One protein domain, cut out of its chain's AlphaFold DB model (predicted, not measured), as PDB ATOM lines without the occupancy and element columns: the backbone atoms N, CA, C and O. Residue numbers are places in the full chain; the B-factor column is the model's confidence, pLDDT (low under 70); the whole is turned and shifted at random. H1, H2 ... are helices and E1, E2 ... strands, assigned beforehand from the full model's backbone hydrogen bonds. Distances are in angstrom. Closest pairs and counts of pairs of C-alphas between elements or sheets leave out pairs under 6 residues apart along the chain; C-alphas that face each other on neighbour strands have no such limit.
ATOM      1  N   SER A  16     -40.099  26.448 -35.434       98.25
ATOM      2  CA  SER A  16     -41.169  27.350 -35.877       98.25
ATOM      3  C   SER A  16     -42.021  27.864 -34.712       98.25
ATOM      4  O   SER A  16     -42.447  29.024 -34.727       98.25
ATOM      5  N   GLU A  17     -42.220  27.048 -33.676       98.38
ATOM      6  CA  GLU A  17     -42.845  27.456 -32.415       98.38
ATOM      7  C   GLU A  17     -42.032  28.556 -31.726       98.38
ATOM      8  O   GLU A  17     -42.575  29.619 -31.410       98.38
ATOM      9  N   PHE A  18     -40.715  28.363 -31.586       98.56
ATOM     10  CA  PHE A  18     -39.815  29.392 -31.070       98.56
ATOM     11  C   PHE A  18     -39.902  30.690 -31.884       98.56
ATOM     12  O   PHE A  18     -40.069  31.767 -31.308       98.56
ATOM     13  N   LEU A  19     -39.824  30.616 -33.218       98.25
ATOM     14  CA  LEU A  19     -39.874  31.801 -34.081       98.25
ATOM     15  C   LEU A  19     -41.198  32.566 -33.953       98.25
ATOM     16  O   LEU A  19     -41.201  33.800 -33.999       98.25
ATOM     17  N   THR A  20     -42.306  31.848 -33.761       98.25
ATOM     18  CA  THR A  20     -43.631  32.438 -33.538       98.25
ATOM     19  C   THR A  20     -43.651  33.237 -32.240       98.25
ATOM     20  O   THR A  20     -43.964  34.428 -32.254       98.25
ATOM     21  N   VAL A  21     -43.229  32.630 -31.128       97.31
ATOM     22  CA  VAL A  21     -43.205  33.306 -29.822       97.31
ATOM     23  C   VAL A  21     -42.187  34.449 -29.809       97.31
ATOM     24  O   VAL A  21     -42.488  35.536 -29.318       97.31
ATOM     25  N   ARG A  22     -41.014  34.266 -30.427       96.75
ATOM     26  CA  ARG A  22     -40.001  35.319 -30.596       96.75
ATOM     27  C   ARG A  22     -40.583  36.562 -31.264       96.75
ATOM     28  O   ARG A  22     -40.288  37.676 -30.834       96.75
ATOM     29  N   LYS A  23     -41.387  36.392 -32.317       95.56
ATOM     30  CA  LYS A  23     -42.021  37.512 -33.025       95.56
ATOM     31  C   LYS A  23     -42.996  38.273 -32.123       95.56
ATOM     32  O   LYS A  23     -42.981  39.502 -32.136       95.56
ATOM     33  N   GLU A  24     -43.793  37.563 -31.328       95.69
ATOM     34  CA  GLU A  24     -44.721  38.188 -30.379       95.69
ATOM     35  C   GLU A  24     -43.980  38.924 -29.253       95.69
ATOM     36  O   GLU A  24     -44.323  40.062 -28.942       95.69
ATOM     37  N   ILE A  25     -42.899  38.346 -28.714       94.19
ATOM     38  CA  ILE A  25     -42.054  39.014 -27.711       94.19
ATOM     39  C   ILE A  25     -41.459  40.316 -28.273       94.19
ATOM     40  O   ILE A  25     -41.549  41.355 -27.621       94.19
ATOM     41  N   LEU A  26     -40.896  40.294 -29.490       92.00
ATOM     42  CA  LEU A  26     -40.334  41.494 -30.132       92.00
ATOM     43  C   LEU A  26     -41.379  42.596 -30.324       92.00
ATOM     44  O   LEU A  26     -41.072  43.773 -30.147       92.00
ATOM     45  N   LYS A  27     -42.611  42.218 -30.677       92.31
ATOM     46  CA  LYS A  27     -43.716  43.160 -30.870       92.31
ATOM     47  C   LYS A  27     -44.113  43.862 -29.568       92.31
ATOM     48  O   LYS A  27     -44.504  45.024 -29.619       92.31
ATOM     49  N   VAL A  28     -44.034  43.169 -28.430       92.50
ATOM     50  CA  VAL A  28     -44.397  43.718 -27.115       92.50
ATOM     51  C   VAL A  28     -43.270  44.559 -26.524       92.50
ATOM     52  O   VAL A  28     -43.523  45.676 -26.089       92.50
ATOM     53  N   LEU A  29     -42.039  44.040 -26.519       89.38
ATOM     54  CA  LEU A  29     -40.907  44.724 -25.886       89.38
ATOM     55  C   LEU A  29     -40.430  45.936 -26.694       89.38
ATOM     56  O   LEU A  29     -39.925  46.884 -26.105       89.38
ATOM     57  N   ASN A  30     -40.612  45.929 -28.023       82.25
ATOM     58  CA  ASN A  30     -40.327  47.059 -28.918       82.25
ATOM     59  C   ASN A  30     -38.946  47.722 -28.692       82.25
ATOM     60  O   ASN A  30     -38.774  48.925 -28.890       82.25
ATOM     61  N   ASP A  31     -37.955  46.930 -28.287       80.88
ATOM     62  CA  ASP A  31     -36.586  47.364 -28.033       80.88
ATOM     63  C   ASP A  31     -35.648  46.565 -28.938       80.88
ATOM     64  O   ASP A  31     -35.599  45.338 -28.894       80.88
ATOM     65  N   SER A  32     -34.899  47.262 -29.790       77.38
ATOM     66  CA  SER A  32     -33.954  46.643 -30.722       77.38
ATOM     67  C   SER A  32     -32.662  46.146 -30.063       77.38
ATOM     68  O   SER A  32     -31.872  45.471 -30.718       77.38
ATOM     69  N   SER A  33     -32.404  46.510 -28.806       85.06
ATOM     70  CA  SER A  33     -31.210  46.116 -28.054       85.06
ATOM     71  C   SER A  33     -31.324  44.732 -27.405       85.06
ATOM     72  O   SER A  33     -30.311  44.171 -26.981       85.06
ATOM     73  N   ILE A  34     -32.530  44.157 -27.361       92.06
ATOM     74  CA  ILE A  34     -32.761  42.837 -26.774       92.06
ATOM     75  C   ILE A  34     -32.333  41.732 -27.742       92.06
ATOM     76  O   ILE A  34     -32.613  41.764 -28.943       92.06
ATOM     77  N   ARG A  35     -31.682  40.700 -27.208       94.38
ATOM     78  CA  ARG A  35     -31.380  39.469 -27.951       94.38
ATOM     79  C   ARG A  35     -32.302  38.364 -27.461       94.38
ATOM     80  O   ARG A  35     -32.422  38.163 -26.259       94.38
ATOM     81  N   ILE A  36     -32.937  37.655 -28.392       96.38
ATOM     82  CA  ILE A  36     -33.867  36.558 -28.093       96.38
ATOM     83  C   ILE A  36     -33.367  35.293 -28.779       96.38
ATOM     84  O   ILE A  36     -33.199  35.286 -30.002       96.38
ATOM     85  N   GLU A  37     -33.152  34.242 -27.994       97.94
ATOM     86  CA  GLU A  37     -32.519  32.990 -28.412       97.94
ATOM     87  C   GLU A  37     -33.360  31.780 -27.977       97.94
ATOM     88  O   GLU A  37     -33.977  31.792 -26.908       97.94
ATOM     89  N   HIS A  38     -33.370  30.731 -28.807       98.38
ATOM     90  CA  HIS A  38     -33.957  29.436 -28.457       98.38
ATOM     91  C   HIS A  38     -32.958  28.693 -27.579       98.38
ATOM     92  O   HIS A  38     -31.860  28.358 -28.028       98.38
ATOM     93  N   ASN A  39     -33.315  28.471 -26.320       97.75
ATOM     94  CA  ASN A  39     -32.471  27.788 -25.350       97.75
ATOM     95  C   ASN A  39     -33.048  26.399 -25.014       97.75
ATOM     96  O   ASN A  39     -34.108  26.016 -25.506       97.75
ATOM     97  N   GLY A  40     -32.346  25.644 -24.171       97.50
ATOM     98  CA  GLY A  40     -32.806  24.346 -23.681       97.50
ATOM     99  C   GLY A  40     -32.691  23.218 -24.708       97.50
ATOM    100  O   GLY A  40     -32.168  23.376 -25.807       97.50
ATOM    101  N   SER A  41     -33.152  22.022 -24.337       98.25
ATOM    102  CA  SER A  41     -32.961  20.817 -25.161       98.25
ATOM    103  C   SER A  41     -33.750  20.840 -26.472       98.25
ATOM    104  O   SER A  41     -33.328  20.204 -27.436       98.25
ATOM    105  N   THR A  42     -34.861  21.580 -26.538       98.44
ATOM    106  CA  THR A  42     -35.669  21.698 -27.763       98.44
ATOM    107  C   THR A  42     -35.002  22.550 -28.844       98.44
ATOM    108  O   THR A  42     -35.414  22.473 -29.999       98.44
ATOM    109  N   SER A  43     -33.944  23.306 -28.520       98.25
ATOM    110  CA  SER A  43     -33.148  24.054 -29.506       98.25
ATOM    111  C   SER A  43     -32.051  23.222 -30.174       98.25
ATOM    112  O   SER A  43     -31.371  23.708 -31.077       98.25
ATOM    113  N   VAL A  44     -31.867  21.963 -29.756       98.19
ATOM    114  CA  VAL A  44     -30.811  21.076 -30.254       98.19
ATOM    115  C   VAL A  44     -31.398  20.055 -31.236       98.19
ATOM    116  O   VAL A  44     -32.067  19.105 -30.816       98.19
ATOM    117  N   PRO A  45     -31.120  20.173 -32.550       97.25
ATOM    118  CA  PRO A  45     -31.606  19.217 -33.534       97.25
ATOM    119  C   PRO A  45     -31.212  17.778 -33.203       97.25
ATOM    120  O   PRO A  45     -30.052  17.491 -32.900       97.25
ATOM    121  N   ARG A  46     -32.176  16.863 -33.361       97.62
ATOM    122  CA  ARG A  46     -32.053  15.415 -33.094       97.62
ATOM    123  C   ARG A  46     -31.917  15.028 -31.614       97.62
ATOM    124  O   ARG A  46     -31.691  13.852 -31.339       97.62
ATOM    125  N   LEU A  47     -32.086  15.954 -30.672       98.31
ATOM    126  CA  LEU A  47     -32.123  15.632 -29.245       98.31
ATOM    127  C   LEU A  47     -33.562  15.348 -28.787       98.31
ATOM    128  O   LEU A  47     -34.455  16.165 -28.995       98.31
ATOM    129  N   SER A  48     -33.786  14.199 -28.145       98.31
ATOM    130  CA  SER A  48     -35.054  13.934 -27.458       98.31
ATOM    131  C   SER A  48     -35.179  14.821 -26.223       98.31
ATOM    132  O   SER A  48     -34.238  14.925 -25.436       98.31
ATOM    133  N   ALA A  49     -36.342  15.433 -26.031       98.00
ATOM    134  CA  ALA A  49     -36.559  16.414 -24.978       98.00
ATOM    135  C   ALA A  49     -37.999  16.381 -24.463       98.00
ATOM    136  O   ALA A  49     -38.901  15.812 -25.079       98.00
ATOM    137  N   LYS A  50     -38.217  17.030 -23.320       97.06
ATOM    138  CA  LYS A  50     -39.561  17.416 -22.895       97.06
ATOM    139  C   LYS A  50     -40.084  18.465 -23.892       97.06
ATOM    140  O   LYS A  50     -39.313  19.371 -24.206       97.06
ATOM    141  N   PRO A  51     -41.338  18.388 -24.372       96.75
ATOM    142  CA  PRO A  51     -41.864  19.312 -25.381       96.75
ATOM    143  C   PRO A  51     -42.194  20.685 -24.771       96.75
ATOM    144  O   PRO A  51     -43.352  21.060 -24.613       96.75
ATOM    145  N   ILE A  52     -41.158  21.412 -24.353       96.88
ATOM    146  CA  ILE A  52     -41.223  22.766 -23.801       96.88
ATOM    147  C   ILE A  52     -40.172  23.616 -24.515       96.88
ATOM    148  O   ILE A  52     -39.002  23.241 -24.594       96.88
ATOM    149  N   ILE A  53     -40.595  24.764 -25.039       98.06
ATOM    150  CA  ILE A  53     -39.710  25.741 -25.671       98.06
ATOM    151  C   ILE A  53     -39.160  26.676 -24.594       98.06
ATOM    152  O   ILE A  53     -39.912  27.454 -24.007       98.06
ATOM    153  N   ASP A  54     -37.852  26.620 -24.351       98.38
ATOM    154  CA  ASP A  54     -37.169  27.572 -23.478       98.38
ATOM    155  C   ASP A  54     -36.686  28.772 -24.303       98.38
ATOM    156  O   ASP A  54     -36.018  28.627 -25.331       98.38
ATOM    157  N   ILE A  55     -37.011  29.982 -23.854       98.12
ATOM    158  CA  ILE A  55     -36.646  31.223 -24.545       98.12
ATOM    159  C   ILE A  55     -35.804  32.074 -23.613       98.12
ATOM    160  O   ILE A  55     -36.238  32.430 -22.519       98.12
ATOM    161  N   GLN A  56     -34.605  32.430 -24.067       97.25
ATOM    162  CA  GLN A  56     -33.738  33.359 -23.359       97.25
ATOM    163  C   GLN A  56     -33.869  34.756 -23.960       97.25
ATOM    164  O   GLN A  56     -33.734  34.930 -25.171       97.25
ATOM    165  N   ILE A  57     -34.075  35.749 -23.096       95.25
ATOM    166  CA  ILE A  57     -34.046  37.170 -23.448       95.25
ATOM    167  C   ILE A  57     -32.853  37.793 -22.727       95.25
ATOM    168  O   ILE A  57     -32.799  37.802 -21.500       95.25
ATOM    169  N   SER A  58     -31.886  38.291 -23.492       94.44
ATOM    170  CA  SER A  58     -30.718  39.000 -22.966       94.44
ATOM    171  C   SER A  58     -30.888  40.496 -23.163       94.44
ATOM    172  O   SER A  58     -31.165  40.946 -24.279       94.44
ATOM    173  N   VAL A  59     -30.663  41.256 -22.095       92.62
ATOM    174  CA  VAL A  59     -30.778  42.717 -22.074       92.62
ATOM    175  C   VAL A  59     -29.541  43.356 -21.475       92.62
ATOM    176  O   VAL A  59     -28.820  42.740 -20.694       92.62
ATOM    177  N   THR A  60     -29.286  44.604 -21.851       91.00
ATOM    178  CA  THR A  60     -28.132  45.360 -21.342       91.00
ATOM    179  C   THR A  60     -28.365  45.898 -19.931       91.00
ATOM    180  O   THR A  60     -27.409  46.119 -19.192       91.00
ATOM    181  N   ASN A  61     -29.628  46.103 -19.554       88.44
ATOM    182  CA  ASN A  61     -30.046  46.521 -18.226       88.44
ATOM    183  C   ASN A  61     -31.465  45.997 -17.958       88.44
ATOM    184  O   ASN A  61     -32.385  46.318 -18.707       88.44
ATOM    185  N   PHE A  62     -31.626  45.199 -16.904       87.19
ATOM    186  CA  PHE A  62     -32.907  44.591 -16.541       87.19
ATOM    187  C   PHE A  62     -33.913  45.600 -15.969       87.19
ATOM    188  O   PHE A  62     -35.108  45.444 -16.181       87.19
ATOM    189  N   ASP A  63     -33.443  46.677 -15.333       87.56
ATOM    190  CA  ASP A  63     -34.303  47.711 -14.740       87.56
ATOM    191  C   ASP A  63     -35.010  48.583 -15.793       87.56
ATOM    192  O   ASP A  63     -35.843  49.422 -15.455       87.56
ATOM    193  N   LYS A  64     -34.635  48.441 -17.071       75.88
ATOM    194  CA  LYS A  64     -35.202  49.189 -18.201       75.88
ATOM    195  C   LYS A  64     -36.208  48.384 -19.024       75.88
ATOM    196  O   LYS A  64     -36.683  48.914 -20.027       75.88
ATOM    197  N   LEU A  65     -36.465  47.131 -18.641       70.62
ATOM    198  CA  LEU A  65     -37.442  46.276 -19.308       70.62
ATOM    199  C   LEU A  65     -38.875  46.574 -18.865       70.62
ATOM    200  O   LEU A  65     -39.072  46.858 -17.663       70.62
TER     201      LEU A  65
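What this domain is: This is residues 16 to 65 of the 65 residues of an uncharacterized protein of Sinomicrobium sp. N-1-3-6 (UniProt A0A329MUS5). A two-stranded antiparallel hairpin, E1 and E2, forms a narrow sheet, and one helix, H1, lies over one face of it, leaving the other face bare. The link between the strands, residues 40 to 53, makes a wide loop beyond one end of the hairpin, and the tail, residues 59 to 65, lies beyond the other end. The printed part has 50 residues with one named helix and two named strands, in the order H1, E1, E2; the class is mixed, helices and strands, with under half of the residues in named elements. The whole is loose, with a radius of gyration of the C-alphas of 12.3 A, and elongated, spanning 36 by 18 by 13 A.

How they stand to each other: Strands E1, residues 35 to 39, and E2, residues 54 to 58, are antiparallel neighbours and a hairpin, with 154 degrees between their directions. The C-alphas of Ile 36 and Ile 57 face each other at 4.7 A. N 37 and O 56 are within hydrogen-bond range at 3.0 A, as are N 58 and O 35 at 2.8 A. For helix H1, residues 16 to 29, the closest C-alphas to E1 are those of Phe 18 and His 38, 6.4 A apart. The closest C-alphas of H1 and E2 are those of Phe 18 and Ile 55, 7.5 A apart. In H1 every O i to N i+4 pair is within hydrogen-bond range.

Where its parts are: E1 begins at C-alpha 35, (-31.380, 39.469, -27.951), and measures 12.0 A from first to last C-alpha. E2 measures 13.1 A and ends at C-alpha 58, (-30.718, 39.000, -22.966). H1 measures 20.0 A and begins at C-alpha 16, (-41.169, 27.350, -35.877).

The domain as a whole: The two C-alphas farthest apart are those of Arg 46 and Asp 63, at 37.2 A. The link from H1 to E1 is tight, and that from E1 to E2, with 14 residues, is long. The printed part has no cut and ends at residue 65, the chain's last residue. The mean pLDDT of the printed part is 93.7, and no printed residue is under 70.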